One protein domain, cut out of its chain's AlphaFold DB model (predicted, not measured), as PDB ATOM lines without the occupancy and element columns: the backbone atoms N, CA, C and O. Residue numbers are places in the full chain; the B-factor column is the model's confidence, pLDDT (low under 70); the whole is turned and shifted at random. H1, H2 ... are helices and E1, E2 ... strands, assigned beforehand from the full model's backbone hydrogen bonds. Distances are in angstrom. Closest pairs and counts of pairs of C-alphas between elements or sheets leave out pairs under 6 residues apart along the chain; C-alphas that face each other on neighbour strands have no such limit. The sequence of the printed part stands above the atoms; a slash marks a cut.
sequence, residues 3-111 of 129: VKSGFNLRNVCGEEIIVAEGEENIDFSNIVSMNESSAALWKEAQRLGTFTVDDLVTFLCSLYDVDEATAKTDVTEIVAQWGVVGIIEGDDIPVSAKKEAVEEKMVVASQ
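Overview. This is residues 3 to 111 of the 129 residues of an uncharacterized protein of Prevotella bivia DNF00320 (UniProt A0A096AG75). A small, strongly twisted sheet of three strands has H1 packed over one face, and beyond H1 the helices H2 and H3 complete a cluster of three crossed helices whose centres make a triangle. A long link from H3 leads to H4, which packs on the edge strand E3. The printed part has 109 residues, with three named strands and then four named helices in the order E1 E2 E3 H1 H2 H3 H4; the sheet order is E1 E2 E3, antiparallel throughout, and the class is mixed, helices and strands. The whole is compact, with a radius of gyration of the C-alphas of 13.8 A and spans of 41 by 30 by 30 A.

Along the chain. In the sheet, E1 is residues 7 to 12, 15.2 A long, beginning at C-alpha 7 at (166.992, 176.167, 175.368). E2 is residues 15 to 21, 17.9 A, and E3 is residues 26 to 34, 18.1 A. H1 is residues 36 to 48, 18.6 A, and H2 is residues 53 to 63, 15.5 A. The longest helix, H3, is residues 68 to 85, 25.3 A, beginning at C-alpha 68 at (171.453, 186.417, 201.241). H4 is residues 99 to 110, 18.1 A, ending at C-alpha 110 at (180.588, 166.501, 176.619).

Arrangement. E1, E2 and E3 form a meander, each strand the antiparallel neighbour of the one before, in two hairpins. N 10 and O 17 are 2.8 A apart between E1 and E2; N 34 and O 16 are 2.8 A apart between E2 and E3, both within hydrogen-bond range. E3 bends by 86 degrees at residue 29. H1 is on the sheet, making two layers, helix on one face of a sheet; its height over the sheet is 10.2 A, and it runs along the strands, at 17 degrees to E2 on the local plane. The closest C-alphas of H1 and E2, those of Ala 39 and Glu 16, are 6.5 A apart. H1 touches H2 with residues 41 to 45 alone, closest at the C-alphas of Leu 41 and Leu 56, 6.5 A, at a steep tilt of 56 degrees, opposite ways. H2 touches H3, closest at the C-alphas of Val 57 and Ala 71, 5.5 A, at a steep tilt of 58 degrees, opposite ways. H4 is on the sheet with residues 105 to 110; its closest C-alpha pair with E3 is Ser 110 and Ile 31, 7.0 A. H3 and H4 are close but not clearly touching. In H1, H2 and H3 every O i to N i+4 pair is within hydrogen-bond range, in H4 6 of 8.

Size, cuts and confidence. The C-alphas farthest apart, those of Glu 24 and Asp 67, are 43.8 A apart. The printed part has no cut. The link from H3 to H4 is long, 13 residues, and the other links are tight. Mean pLDDT of the printed part is 83.8; residues 22 to 30 and 97 to 111 are under 70.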
ATOM      1  N   VAL A   3     165.984 184.037 179.681       95.00
ATOM      2  CA  VAL A   3     166.396 182.788 179.013       95.00
ATOM      3  C   VAL A   3     166.212 182.917 177.498       95.00
ATOM      4  O   VAL A   3     165.188 183.431 177.038       95.00
ATOM      5  N   LYS A   4     167.196 182.463 176.710       92.44
ATOM      6  CA  LYS A   4     167.072 182.436 175.246       92.44
ATOM      7  C   LYS A   4     166.083 181.369 174.801       92.44
ATOM      8  O   LYS A   4     166.027 180.272 175.350       92.44
ATOM      9  N   SER A   5     165.334 181.677 173.750       89.12
ATOM     10  CA  SER A   5     164.455 180.699 173.113       89.12
ATOM     11  C   SER A   5     165.259 179.545 172.512       89.12
ATOM     12  O   SER A   5     166.391 179.732 172.069       89.12
ATOM     13  N   GLY A   6     164.662 178.354 172.507       87.31
ATOM     14  CA  GLY A   6     165.316 177.140 172.023       87.31
ATOM     15  C   GLY A   6     166.199 176.444 173.058       87.31
ATOM     16  O   GLY A   6     166.781 175.430 172.727       87.31
ATOM     17  N   PHE A   7     166.298 176.909 174.307       89.44
ATOM     18  CA  PHE A   7     166.992 176.167 175.368       89.44
ATOM     19  C   PHE A   7     165.989 175.560 176.340       89.44
ATOM     20  O   PHE A   7     165.265 176.284 177.019       89.44
ATOM     21  N   ASN A   8     165.961 174.230 176.423       88.62
ATOM     22  CA  ASN A   8     165.000 173.500 177.244       88.62
ATOM     23  C   ASN A   8     165.700 172.589 178.248       88.62
ATOM     24  O   ASN A   8     166.676 171.914 177.922       88.62
ATOM     25  N   LEU A   9     165.160 172.540 179.465       90.81
ATOM     26  CA  LEU A   9     165.611 171.617 180.499       90.81
ATOM     27  C   LEU A   9     164.931 170.255 180.311       90.81
ATOM     28  O   LEU A   9     163.704 170.168 180.219       90.81
ATOM     29  N   ARG A  10     165.722 169.188 180.266       89.88
ATOM     30  CA  ARG A  10     165.282 167.800 180.105       89.88
ATOM     31  C   ARG A  10     165.835 166.956 181.248       89.88
ATOM     32  O   ARG A  10     166.961 167.171 181.681       89.88
ATOM     33  N   ASN A  11     165.060 165.969 181.692       88.75
ATOM     34  CA  ASN A  11     165.553 164.930 182.591       88.75
ATOM     35  C   ASN A  11     165.965 163.705 181.769       88.75
ATOM     36  O   ASN A  11     165.136 163.140 181.049       88.75
ATOM     37  N   VAL A  12     167.228 163.298 181.868       84.94
ATOM     38  CA  VAL A  12     167.767 162.114 181.192       84.94
ATOM     39  C   VAL A  12     168.451 161.242 182.232       84.94
ATOM     40  O   VAL A  12     169.428 161.649 182.845       84.94
ATOM     41  N   CYS A  13     167.927 160.033 182.451       83.94
ATOM     42  CA  CYS A  13     168.468 159.077 183.427       83.94
ATOM     43  C   CYS A  13     168.630 159.640 184.858       83.94
ATOM     44  O   CYS A  13     169.491 159.176 185.600       83.94
ATOM     45  N   GLY A  14     167.793 160.605 185.262       83.69
ATOM     46  CA  GLY A  14     167.874 161.250 186.575       83.69
ATOM     47  C   GLY A  14     168.774 162.487 186.625       83.69
ATOM     48  O   GLY A  14     168.848 163.122 187.673       83.69
ATOM     49  N   GLU A  15     169.408 162.863 185.516       84.50
ATOM     50  CA  GLU A  15     170.202 164.085 185.394       84.50
ATOM     51  C   GLU A  15     169.392 165.184 184.696       84.50
ATOM     52  O   GLU A  15     168.720 164.935 183.691       84.50
ATOM     53  N   GLU A  16     169.452 166.409 185.219       90.19
ATOM     54  CA  GLU A  16     168.835 167.580 184.593       90.19
ATOM     55  C   GLU A  16     169.843 168.202 183.616       90.19
ATOM     56  O   GLU A  16     170.940 168.590 184.011       90.19
ATOM     57  N   ILE A  17     169.484 168.308 182.337       89.56
ATOM     58  CA  ILE A  17     170.356 168.849 181.288       89.56
ATOM     59  C   ILE A  17     169.635 169.915 180.466       89.56
ATOM     60  O   ILE A  17     168.450 169.782 180.168       89.56
ATOM     61  N   ILE A  18     170.346 170.970 180.074       88.44
ATOM     62  CA  ILE A  18     169.854 171.957 179.109       88.44
ATOM     63  C   ILE A  18     170.283 171.536 177.712       88.44
ATOM     64  O   ILE A  18     171.457 171.243 177.483       88.44
ATOM     65  N   VAL A  19     169.324 171.542 176.789       86.19
ATOM     66  CA  VAL A  19     169.503 171.162 175.389       86.19
ATOM     67  C   VAL A  19     169.038 172.295 174.480       86.19
ATOM     68  O   VAL A  19     168.000 172.909 174.738       86.19
ATOM     69  N   ALA A  20     169.799 172.557 173.414       85.31
ATOM     70  CA  ALA A  20     169.402 173.464 172.347       85.31
ATOM     71  C   ALA A  20     168.471 172.746 171.344       85.31
ATOM     72  O   ALA A  20     168.839 171.748 170.724       85.31
ATOM     73  N   GLU A  21     167.258 173.259 171.186       79.50
ATOM     74  CA  GLU A  21     166.211 172.802 170.277       79.50
ATOM     75  C   GLU A  21     165.985 173.884 169.204       79.50
ATOM     76  O   GLU A  21     165.599 175.012 169.516       79.50
ATOM     77  N   GLY A  22     166.253 173.550 167.938       69.25
ATOM     78  CA  GLY A  22     165.947 174.386 166.771       69.25
ATOM     79  C   GLY A  22     164.715 173.884 166.008       69.25
ATOM     80  O   GLY A  22     164.184 172.822 166.321       69.25
ATOM     81  N   GLU A  23     164.278 174.624 164.978       59.25
ATOM     82  CA  GLU A  23     163.042 174.315 164.228       59.25
ATOM     83  C   GLU A  23     163.005 172.909 163.608       59.25
ATOM     84  O   GLU A  23     161.923 172.349 163.451       59.25
ATOM     85  N   GLU A  24     164.158 172.313 163.294       57.59
ATOM     86  CA  GLU A  24     164.203 170.999 162.637       57.59
ATOM     87  C   GLU A  24     165.088 169.961 163.337       57.59
ATOM     88  O   GLU A  24     165.052 168.799 162.941       57.59
ATOM     89  N   ASN A  25     165.871 170.323 164.365       56.34
ATOM     90  CA  ASN A  25     166.797 169.394 165.023       56.34
ATOM     91  C   ASN A  25     167.168 169.796 166.457       56.34
ATOM     92  O   ASN A  25     167.197 170.972 166.820       56.34
ATOM     93  N   ILE A  26     167.521 168.778 167.243       62.94
ATOM     94  CA  ILE A  26     168.138 168.905 168.564       62.94
ATOM     95  C   ILE A  26     169.662 168.961 168.379       62.94
ATOM     96  O   ILE A  26     170.232 168.046 167.779       62.94
ATOM     97  N   ASP A  27     170.321 170.004 168.894       65.69
ATOM     98  CA  ASP A  27     171.784 170.128 168.883       65.69
ATOM     99  C   ASP A  27     172.374 169.737 170.247       65.69
ATOM    100  O   ASP A  27     172.253 170.452 171.244       65.69
ATOM    101  N   PHE A  28     173.035 168.580 170.280       62.09
ATOM    102  CA  PHE A  28     173.717 168.042 171.462       62.09
ATOM    103  C   PHE A  28     175.143 168.579 171.637       62.09
ATOM    104  O   PHE A  28     175.828 168.196 172.583       62.09
ATOM    105  N   SER A  29     175.621 169.444 170.738       65.06
ATOM    106  CA  SER A  29     176.978 169.995 170.819       65.06
ATOM    107  C   SER A  29     177.158 170.899 172.041       65.06
ATOM    108  O   SER A  29     178.275 171.059 172.524       65.06
ATOM    109  N   ASN A  30     176.057 171.447 172.569       66.50
ATOM    110  CA  ASN A  30     176.034 172.346 173.718       66.50
ATOM    111  C   ASN A  30     175.048 171.838 174.781       66.50
ATOM    112  O   ASN A  30     173.972 172.405 174.966       66.50
ATOM    113  N   ILE A  31     175.406 170.746 175.463       77.56
ATOM    114  CA  ILE A  31     174.667 170.254 176.633       77.56
ATOM    115  C   ILE A  31     175.234 170.913 177.890       77.56
ATOM    116  O   ILE A  31     176.444 170.880 178.124       77.56
ATOM    117  N   VAL A  32     174.359 171.471 178.725       82.44
ATOM    118  CA  VAL A  32     174.738 171.979 180.052       82.44
ATOM    119  C   VAL A  32     174.107 171.097 181.115       82.44
ATOM    120  O   VAL A  32     172.889 171.119 181.285       82.44
ATOM    121  N   SER A  33     174.916 170.325 181.837       85.38
ATOM    122  CA  SER A  33     174.423 169.547 182.975       85.38
ATOM    123  C   SER A  33     174.165 170.456 184.170       85.38
ATOM    124  O   SER A  33     174.986 171.307 184.513       85.38
ATOM    125  N   MET A  34     173.023 170.254 184.813       86.56
ATOM    126  CA  MET A  34     172.562 171.019 185.959       86.56
ATOM    127  C   MET A  34     172.492 170.118 187.191       86.56
ATOM    128  O   MET A  34     172.029 168.979 187.125       86.56
ATOM    129  N   ASN A  35     172.938 170.642 188.332       88.25
ATOM    130  CA  ASN A  35     172.599 170.049 189.619       88.25
ATOM    131  C   ASN A  35     171.178 170.480 190.030       88.25
ATOM    132  O   ASN A  35     170.524 171.263 189.340       88.25
ATOM    133  N   GLU A  36     170.683 169.961 191.152       89.19
ATOM    134  CA  GLU A  36     169.314 170.237 191.608       89.19
ATOM    135  C   GLU A  36     169.046 171.740 191.790       89.19
ATOM    136  O   GLU A  36     168.060 172.266 191.271       89.19
ATOM    137  N   SER A  37     169.955 172.448 192.464       90.88
ATOM    138  CA  SER A  37     169.807 173.877 192.742       90.88
ATOM    139  C   SER A  37     169.868 174.721 191.467       90.88
ATOM    140  O   SER A  37     169.067 175.638 191.295       90.88
ATOM    141  N   SER A  38     170.759 174.396 190.527       92.56
ATOM    142  CA  SER A  38     170.858 175.113 189.256       92.56
ATOM    143  C   SER A  38     169.668 174.839 188.336       92.56
ATOM    144  O   SER A  38     169.188 175.754 187.668       92.56
ATOM    145  N   ALA A  39     169.136 173.614 188.347       94.12
ATOM    146  CA  ALA A  39     167.902 173.265 187.650       94.12
ATOM    147  C   ALA A  39     166.689 174.006 188.237       94.12
ATOM    148  O   ALA A  39     165.835 174.479 187.484       94.12
ATOM    149  N   ALA A  40     166.612 174.147 189.565       94.56
ATOM    150  CA  ALA A  40     165.565 174.923 190.227       94.56
ATOM    151  C   ALA A  40     165.627 176.408 189.832       94.56
ATOM    152  O   ALA A  40     164.615 176.970 189.411       94.56
ATOM    153  N   LEU A  41     166.817 177.016 189.880       96.88
ATOM    154  CA  LEU A  41     167.041 178.397 189.435       96.88
ATOM    155  C   LEU A  41     166.662 178.595 187.962       96.88
ATOM    156  O   LEU A  41     166.015 179.580 187.614       96.88
ATOM    157  N   TRP A  42     167.017 177.646 187.092       96.25
ATOM    158  CA  TRP A  42     166.663 177.692 185.672       96.25
ATOM    159  C   TRP A  42     165.147 177.633 185.438       96.25
ATOM    160  O   TRP A  42     164.605 178.371 184.611       96.25
ATOM    161  N   LYS A  43     164.436 176.763 186.167       96.00
ATOM    162  CA  LYS A  43     162.966 176.673 186.108       96.00
ATOM    163  C   LYS A  43     162.321 177.995 186.518       96.00
ATOM    164  O   LYS A  43     161.404 178.450 185.836       96.00
ATOM    165  N   GLU A  44     162.829 178.630 187.570       97.50
ATOM    166  CA  GLU A  44     162.327 179.927 188.022       97.50
ATOM    167  C   GLU A  44     162.611 181.046 187.013       97.50
ATOM    168  O   GLU A  44     161.707 181.803 186.662       97.50
ATOM    169  N   ALA A  45     163.824 181.098 186.462       97.06
ATOM    170  CA  ALA A  45     164.200 182.053 185.422       97.06
ATOM    171  C   ALA A  45     163.275 181.974 184.191       97.06
ATOM    172  O   ALA A  45     162.812 183.000 183.689       97.06
ATOM    173  N   GLN A  46     162.946 180.758 183.731       95.31
ATOM    174  CA  GLN A  46     161.973 180.560 182.649       95.31
ATOM    175  C   GLN A  46     160.563 181.011 183.046       95.31
ATOM    176  O   GLN A  46     159.872 181.636 182.242       95.31
ATOM    177  N   ARG A  47     160.131 180.711 184.278       96.62
ATOM    178  CA  ARG A  47     158.799 181.072 184.789       96.62
ATOM    179  C   ARG A  47     158.602 182.588 184.863       96.62
ATOM    180  O   ARG A  47     157.513 183.068 184.558       96.62
ATOM    181  N   LEU A  48     159.632 183.327 185.276       96.81
ATOM    182  CA  LEU A  48     159.614 184.791 185.362       96.81
ATOM    183  C   LEU A  48     159.625 185.460 183.979       96.81
ATOM    184  O   LEU A  48     159.115 186.570 183.820       96.81
ATOM    185  N   GLY A  49     160.187 184.795 182.967       95.38
ATOM    186  CA  GLY A  49     160.373 185.343 181.625       95.38
ATOM    187  C   GLY A  49     161.531 186.337 181.587       95.38
ATOM    188  O   GLY A  49     162.566 186.042 180.999       95.38
ATOM    189  N   THR A  50     161.379 187.482 182.253       96.88
ATOM    190  CA  THR A  50     162.461 188.443 182.512       96.88
ATOM    191  C   THR A  50     162.794 188.419 183.997       96.88
ATOM    192  O   THR A  50     161.894 188.504 184.826       96.88
ATOM    193  N   PHE A  51     164.079 188.323 184.328       97.75
ATOM    194  CA  PHE A  51     164.562 188.214 185.702       97.75
ATOM    195  C   PHE A  51     165.849 189.018 185.920       97.75
ATOM    196  O   PHE A  51     166.537 189.415 184.972       97.75
ATOM    197  N   THR A  52     166.173 189.230 187.187       98.12
ATOM    198  CA  THR A  52     167.405 189.828 187.703       98.12
ATOM    199  C   THR A  52     168.140 188.832 188.605       98.12
ATOM    200  O   THR A  52     167.610 187.777 188.958       98.12
ATOM    201  N   VAL A  53     169.374 189.160 189.002       97.75
ATOM    202  CA  VAL A  53     170.096 188.377 190.020       97.75
ATOM    203  C   VAL A  53     169.306 188.348 191.330       97.75
ATOM    204  O   VAL A  53     169.144 187.281 191.910       97.75
ATOM    205  N   ASP A  54     168.765 189.485 191.768       98.00
ATOM    206  CA  ASP A  54     168.076 189.588 193.059       98.00
ATOM    207  C   ASP A  54     166.763 188.774 193.095       98.00
ATOM    208  O   ASP A  54     166.423 188.209 194.139       98.00
ATOM    209  N   ASP A  55     166.074 188.618 191.956       98.19
ATOM    210  CA  ASP A  55     164.905 187.726 191.847       98.19
ATOM    211  C   ASP A  55     165.287 186.273 192.163       98.19
ATOM    212  O   ASP A  55     164.625 185.582 192.941       98.19
ATOM    213  N   LEU A  56     166.400 185.814 191.586       98.00
ATOM    214  CA  LEU A  56     166.894 184.454 191.768       98.00
ATOM    215  C   LEU A  56     167.531 184.237 193.150       98.00
ATOM    216  O   LEU A  56     167.416 183.143 193.698       98.00
ATOM    217  N   VAL A  57     168.145 185.266 193.742       98.12
ATOM    218  CA  VAL A  57     168.621 185.239 195.139       98.12
ATOM    219  C   VAL A  57     167.452 185.048 196.094       98.12
ATOM    220  O   VAL A  57     167.483 184.147 196.930       98.12
ATOM    221  N   THR A  58     166.396 185.846 195.924       98.00
ATOM    222  CA  THR A  58     165.176 185.748 196.732       98.00
ATOM    223  C   THR A  58     164.579 184.347 196.639       98.00
ATOM    224  O   THR A  58     164.223 183.745 197.653       98.00
ATOM    225  N   PHE A  59     164.517 183.793 195.425       97.94
ATOM    226  CA  PHE A  59     164.048 182.432 195.208       97.94
ATOM    227  C   PHE A  59     164.936 181.387 195.898       97.94
ATOM    228  O   PHE A  59     164.414 180.512 196.589       97.94
ATOM    229  N   LEU A  60     166.264 181.492 195.780       96.44
ATOM    230  CA  LEU A  60     167.188 180.533 196.384       96.44
ATOM    231  C   LEU A  60     167.080 180.517 197.914       96.44
ATOM    232  O   LEU A  60     166.945 179.442 198.496       96.44
ATOM    233  N   CYS A  61     167.052 181.692 198.549       96.19
ATOM    234  CA  CYS A  61     166.837 181.832 199.993       96.19
ATOM    235  C   CYS A  61     165.447 181.349 200.445       96.19
ATOM    236  O   CYS A  61     165.256 181.028 201.613       96.19
ATOM    237  N   SER A  62     164.456 181.302 199.546       96.44
ATOM    238  CA  SER A  62     163.133 180.741 199.861       96.44
ATOM    239  C   SER A  62     163.100 179.210 199.806       96.44
ATOM    240  O   SER A  62     162.289 178.587 200.490       96.44
ATOM    241  N   LEU A  63     163.970 178.601 198.992       93.75
ATOM    242  CA  LEU A  63     164.069 177.150 198.837       93.75
ATOM    243  C   LEU A  63     165.012 176.506 199.853       93.75
ATOM    244  O   LEU A  63     164.786 175.369 200.267       93.75
ATOM    245  N   TYR A  64     166.071 177.218 200.225       93.81
ATOM    246  CA  TYR A  64     167.142 176.715 201.071       93.81
ATOM    247  C   TYR A  64     167.399 177.674 202.230       93.81
ATOM    248  O   TYR A  64     167.282 178.886 202.082       93.81
ATOM    249  N   ASP A  65     167.813 177.129 203.373       94.69
ATOM    250  CA  ASP A  65     168.270 177.917 204.519       94.69
ATOM    251  C   ASP A  65     169.700 178.420 204.266       94.69
ATOM    252  O   ASP A  65     170.686 177.856 204.741       94.69
ATOM    253  N   VAL A  66     169.809 179.434 203.407       94.12
ATOM    254  CA  VAL A  66     171.062 180.082 203.013       94.12
ATOM    255  C   VAL A  66     170.930 181.588 203.194       94.12
ATOM    256  O   VAL A  66     169.887 182.179 202.902       94.12
ATOM    257  N   ASP A  67     171.992 182.226 203.681       95.44
ATOM    258  CA  ASP A  67     172.008 183.672 203.842       95.44
ATOM    259  C   ASP A  67     172.087 184.394 202.489       95.44
ATOM    260  O   ASP A  67     172.627 183.887 201.502       95.44
ATOM    261  N   GLU A  68     171.564 185.616 202.459       95.75
ATOM    262  CA  GLU A  68     171.453 186.417 201.241       95.75
ATOM    263  C   GLU A  68     172.815 186.703 200.588       95.75
ATOM    264  O   GLU A  68     172.913 186.728 199.362       95.75
ATOM    265  N   ALA A  69     173.885 186.890 201.368       95.62
ATOM    266  CA  ALA A  69     175.200 187.217 200.819       95.62
ATOM    267  C   ALA A  69     175.832 186.009 200.109       95.62
ATOM    268  O   ALA A  69     176.384 186.150 199.008       95.62
ATOM    269  N   THR A  70     175.705 184.822 200.703       94.38
ATOM    270  CA  THR A  70     176.107 183.558 200.077       94.38
ATOM    271  C   THR A  70     175.274 183.290 198.825       94.38
ATOM    272  O   THR A  70     175.837 183.110 197.744       94.38
ATOM    273  N   ALA A  71     173.944 183.385 198.923       95.31
ATOM    274  CA  ALA A  71     173.046 183.198 197.787       95.31
ATOM    275  C   ALA A  71     173.348 184.172 196.640       95.31
ATOM    276  O   ALA A  71     173.397 183.772 195.479       95.31
ATOM    277  N   LYS A  72     173.620 185.443 196.946       97.25
ATOM    278  CA  LYS A  72     173.989 186.451 195.947       97.25
ATOM    279  C   LYS A  72     175.291 186.124 195.243       97.25
ATOM    280  O   LYS A  72     175.373 186.316 194.031       97.25
ATOM    281  N   THR A  73     176.277 185.606 195.964       95.44
ATOM    282  CA  THR A  73     177.541 185.161 195.366       95.44
ATOM    283  C   THR A  73     177.302 184.010 194.389       95.44
ATOM    284  O   THR A  73     177.703 184.101 193.227       95.44
ATOM    285  N   ASP A  74     176.581 182.977 194.824       93.69
ATOM    286  CA  ASP A  74     176.332 181.774 194.025       93.69
ATOM    287  C   ASP A  74     175.453 182.061 192.800       93.69
ATOM    288  O   ASP A  74     175.770 181.643 191.682       93.69
ATOM    289  N   VAL A  75     174.374 182.830 192.979       96.56
ATOM    290  CA  VAL A  75     173.472 183.225 191.889       96.56
ATOM    291  C   VAL A  75     174.187 184.133 190.891       96.56
ATOM    292  O   VAL A  75     174.029 183.963 189.683       96.56
ATOM    293  N   THR A  76     175.010 185.077 191.350       96.31
ATOM    294  CA  THR A  76     175.768 185.940 190.430       96.31
ATOM    295  C   THR A  76     176.718 185.114 189.567       96.31
ATOM    296  O   THR A  76     176.777 185.315 188.354       96.31
ATOM    297  N   GLU A  77     177.433 184.163 190.170       94.62
ATOM    298  CA  GLU A  77     178.371 183.301 189.453       94.62
ATOM    299  C   GLU A  77     177.651 182.415 188.428       94.62
ATOM    300  O   GLU A  77     178.076 182.348 187.275       94.62
ATOM    301  N   ILE A  78     176.535 181.777 188.796       93.69
ATOM    302  CA  ILE A  78     175.832 180.883 187.867       93.69
ATOM    303  C   ILE A  78     175.166 181.639 186.713       93.69
ATOM    304  O   ILE A  78     175.222 181.192 185.568       93.69
ATOM    305  N   VAL A  79     174.600 182.818 186.977       95.94
ATOM    306  CA  VAL A  79     174.016 183.671 185.934       95.94
ATOM    307  C   VAL A  79     175.110 184.177 184.991       95.94
ATOM    308  O   VAL A  79     174.925 184.184 183.774       95.94
ATOM    309  N   ALA A  80     176.280 184.535 185.523       94.31
ATOM    310  CA  ALA A  80     177.421 184.909 184.700       94.31
ATOM    311  C   ALA A  80     177.887 183.744 183.810       94.31
ATOM    312  O   ALA A  80     178.170 183.942 182.627       94.31
ATOM    313  N   GLN A  81     177.914 182.517 184.344       91.38
ATOM    314  CA  GLN A  81     178.213 181.312 183.566       91.38
ATOM    315  C   GLN A  81     177.189 181.104 182.449       91.38
ATOM    316  O   GLN A  81     177.588 180.931 181.303       91.38
ATOM    317  N   TRP A  82     175.888 181.208 182.725       93.62
ATOM    318  CA  TRP A  82     174.854 181.128 181.685       93.62
ATOM    319  C   TRP A  82     175.060 182.165 180.573       93.62
ATOM    320  O   TRP A  82     174.831 181.864 179.400       93.62
ATOM    321  N   GLY A  83     175.526 183.363 180.930       92.06
ATOM    322  CA  GLY A  83     175.916 184.408 179.986       92.06
ATOM    323  C   GLY A  83     177.099 184.017 179.101       92.06
ATOM    324  O   GLY A  83     177.032 184.191 177.886       92.06
ATOM    325  N   VAL A  84     178.154 183.444 179.691       89.56
ATOM    326  CA  VAL A  84     179.338 182.947 178.963       89.56
ATOM    327  C   VAL A  84     178.968 181.815 178.006       89.56
ATOM    328  O   VAL A  84     179.406 181.828 176.859       89.56
ATOM    329  N   VAL A  85     178.135 180.871 178.452       88.00
ATOM    330  CA  VAL A  85     177.626 179.783 177.599       88.00
ATOM    331  C   VAL A  85     176.679 180.314 176.518       88.00
ATOM    332  O   VAL A  85     176.536 179.727 175.449       88.00
ATOM    333  N   GLY A  86     176.037 181.452 176.775       90.44
ATOM    334  CA  GLY A  86     175.143 182.105 175.833       90.44
ATOM    335  C   GLY A  86     173.728 181.532 175.829       90.44
ATOM    336  O   GLY A  86     173.049 181.681 174.814       90.44
ATOM    337  N   ILE A  87     173.275 180.927 176.933       91.81
ATOM    338  CA  ILE A  87     171.909 180.381 177.099       91.81
ATOM    339  C   ILE A  87     170.905 181.400 177.669       91.81
ATOM    340  O   ILE A  87     169.701 181.151 177.703       91.81
ATOM    341  N   ILE A  88     171.392 182.570 178.084       95.19
ATOM    342  CA  ILE A  88     170.591 183.742 178.464       95.19
ATOM    343  C   ILE A  88     170.983 184.954 177.608       95.19
ATOM    344  O   ILE A  88     172.048 184.974 176.986       95.19
ATOM    345  N   GLU A  89     170.119 185.964 177.565       95.44
ATOM    346  CA  GLU A  89     170.361 187.243 176.892       95.44
ATOM    347  C   GLU A  89     169.881 188.443 177.725       95.44
ATOM    348  O   GLU A  89     168.925 188.345 178.499       95.44
ATOM    349  N   GLY A  90     170.564 189.580 177.576       94.88
ATOM    350  CA  GLY A  90     170.293 190.827 178.294       94.88
ATOM    351  C   GLY A  90     171.560 191.662 178.502       94.88
ATOM    352  O   GLY A  90     172.664 191.122 178.495       94.88
ATOM    353  N   ASP A  91     171.393 192.968 178.697       91.44
ATOM    354  CA  ASP A  91     172.507 193.909 178.914       91.44
ATOM    355  C   ASP A  91     172.993 193.934 180.377       91.44
ATOM    356  O   ASP A  91     174.050 194.477 180.687       91.44
ATOM    357  N   ASP A  92     172.217 193.338 181.283       92.69
ATOM    358  CA  ASP A  92     172.415 193.299 182.734       92.69
ATOM    359  C   ASP A  92     173.025 191.974 183.233       92.69
ATOM    360  O   ASP A  92     172.978 191.672 184.427       92.69
ATOM    361  N   ILE A  93     173.600 191.167 182.333       95.69
ATOM    362  CA  ILE A  93     174.263 189.909 182.691       95.69
ATOM    363  C   ILE A  93     175.582 190.210 183.437       95.69
ATOM    364  O   ILE A  93     176.438 190.920 182.902       95.69
ATOM    365  N   PRO A  94     175.798 189.656 184.646       93.81
ATOM    366  CA  PRO A  94     177.040 189.836 185.387       93.81
ATOM    367  C   PRO A  94     178.242 189.217 184.660       93.81
ATOM    368  O   PRO A  94     178.152 188.173 184.016       93.81
ATOM    369  N   VAL A  95     179.408 189.851 184.798       87.38
ATOM    370  CA  VAL A  95     180.663 189.365 184.210       87.38
ATOM    371  C   VAL A  95     181.319 188.371 185.169       87.38
ATOM    372  O   VAL A  95     181.688 188.746 186.281       87.38
ATOM    373  N   SER A  96     181.509 187.118 184.742       71.69
ATOM    374  CA  SER A  96     182.268 186.139 185.535       71.69
ATOM    375  C   SER A  96     183.749 186.509 185.521       71.69
ATOM    376  O   SER A  96     184.340 186.752 184.464       71.69
ATOM    377  N   ALA A  97     184.374 186.505 186.697       63.84
ATOM    378  CA  ALA A  97     185.806 186.743 186.850       63.84
ATOM    379  C   ALA A  97     186.674 185.560 186.363       63.84
ATOM    380  O   ALA A  97     187.898 185.677 186.335       63.84
ATOM    381  N   LYS A  98     186.074 184.419 185.985       55.44
ATOM    382  CA  LYS A  98     186.775 183.164 185.659       55.44
ATOM    383  C   LYS A  98     186.368 182.620 184.284       55.44
ATOM    384  O   LYS A  98     185.780 181.548 184.188       55.44
ATOM    385  N   LYS A  99     186.707 183.328 183.200       51.62
ATOM    386  CA  LYS A  99     186.447 182.856 181.820       51.62
ATOM    387  C   LYS A  99     187.115 181.511 181.480       51.62
ATOM    388  O   LYS A  99     186.564 180.763 180.689       51.62
ATOM    389  N   GLU A 100     188.251 181.181 182.093       47.91
ATOM    390  CA  GLU A 100     189.079 180.023 181.706       47.91
ATOM    391  C   GLU A 100     188.603 178.674 182.295       47.91
ATOM    392  O   GLU A 100     188.885 177.627 181.727       47.91
ATOM    393  N   ALA A 101     187.839 178.667 183.398       49.69
ATOM    394  CA  ALA A 101     187.435 177.428 184.087       49.69
ATOM    395  C   ALA A 101     186.060 176.875 183.656       49.69
ATOM    396  O   ALA A 101     185.749 175.705 183.897       49.69
ATOM    397  N   VAL A 102     185.214 177.713 183.048       54.12
ATOM    398  CA  VAL A 102     183.864 177.325 182.593       54.12
ATOM    399  C   VAL A 102     183.957 176.437 181.348       54.12
ATOM    400  O   VAL A 102     183.250 175.437 181.250       54.12
ATOM    401  N   GLU A 103     184.899 176.742 180.455       47.50
ATOM    402  CA  GLU A 103     185.167 175.973 179.236       47.50
ATOM    403  C   GLU A 103     185.695 174.561 179.564       47.50
ATOM    404  O   GLU A 103     185.230 173.578 178.991       47.50
ATOM    405  N   GLU A 104     186.554 174.413 180.581       43.31
ATOM    406  CA  GLU A 104     187.062 173.105 181.030       43.31
ATOM    407  C   GLU A 104     185.962 172.192 181.604       43.31
ATOM    408  O   GLU A 104     185.908 171.008 181.267       43.31
ATOM    409  N   LYS A 105     185.038 172.711 182.427       46.91
ATOM    410  CA  LYS A 105     183.933 171.896 182.974       46.91
ATOM    411  C   LYS A 105     182.912 171.484 181.911       46.91
ATOM    412  O   LYS A 105     182.389 170.373 181.990       46.91
ATOM    413  N   MET A 106     182.651 172.334 180.915       47.47
ATOM    414  CA  MET A 106     181.755 171.998 179.802       47.47
ATOM    415  C   MET A 106     182.361 170.954 178.861       47.47
ATOM    416  O   MET A 106     181.672 170.018 178.465       47.47
ATOM    417  N   VAL A 107     183.658 171.051 178.551       43.56
ATOM    418  CA  VAL A 107     184.341 170.068 177.694       43.56
ATOM    419  C   VAL A 107     184.399 168.688 178.363       43.56
ATOM    420  O   VAL A 107     184.251 167.676 177.679       43.56
ATOM    421  N   VAL A 108     184.546 168.621 179.691       42.31
ATOM    422  CA  VAL A 108     184.569 167.342 180.426       42.31
ATOM    423  C   VAL A 108     183.193 166.658 180.448       42.31
ATOM    424  O   VAL A 108     183.140 165.434 180.332       42.31
ATOM    425  N   ALA A 109     182.084 167.407 180.525       44.53
ATOM    426  CA  ALA A 109     180.730 166.834 180.476       44.53
ATOM    427  C   ALA A 109     180.369 166.275 179.082       44.53
ATOM    428  O   ALA A 109     179.731 165.228 178.979       44.53
ATOM    429  N   SER A 110     180.839 166.920 178.010       41.72
ATOM    430  CA  SER A 110     180.588 166.501 176.619       41.72
ATOM    431  C   SER A 110     181.511 165.377 176.128       41.72
ATOM    432  O   SER A 110     181.254 164.766 175.090       41.72
ATOM    433  N   GLN A 111     182.596 165.074 176.848       39.34
ATOM    434  CA  GLN A 111     183.561 164.032 176.486       39.34
ATOM    435  C   GLN A 111     183.344 162.721 177.257       39.34
ATOM    436  O   GLN A 111     184.295 162.105 177.740       39.34
TER     437      GLN A 111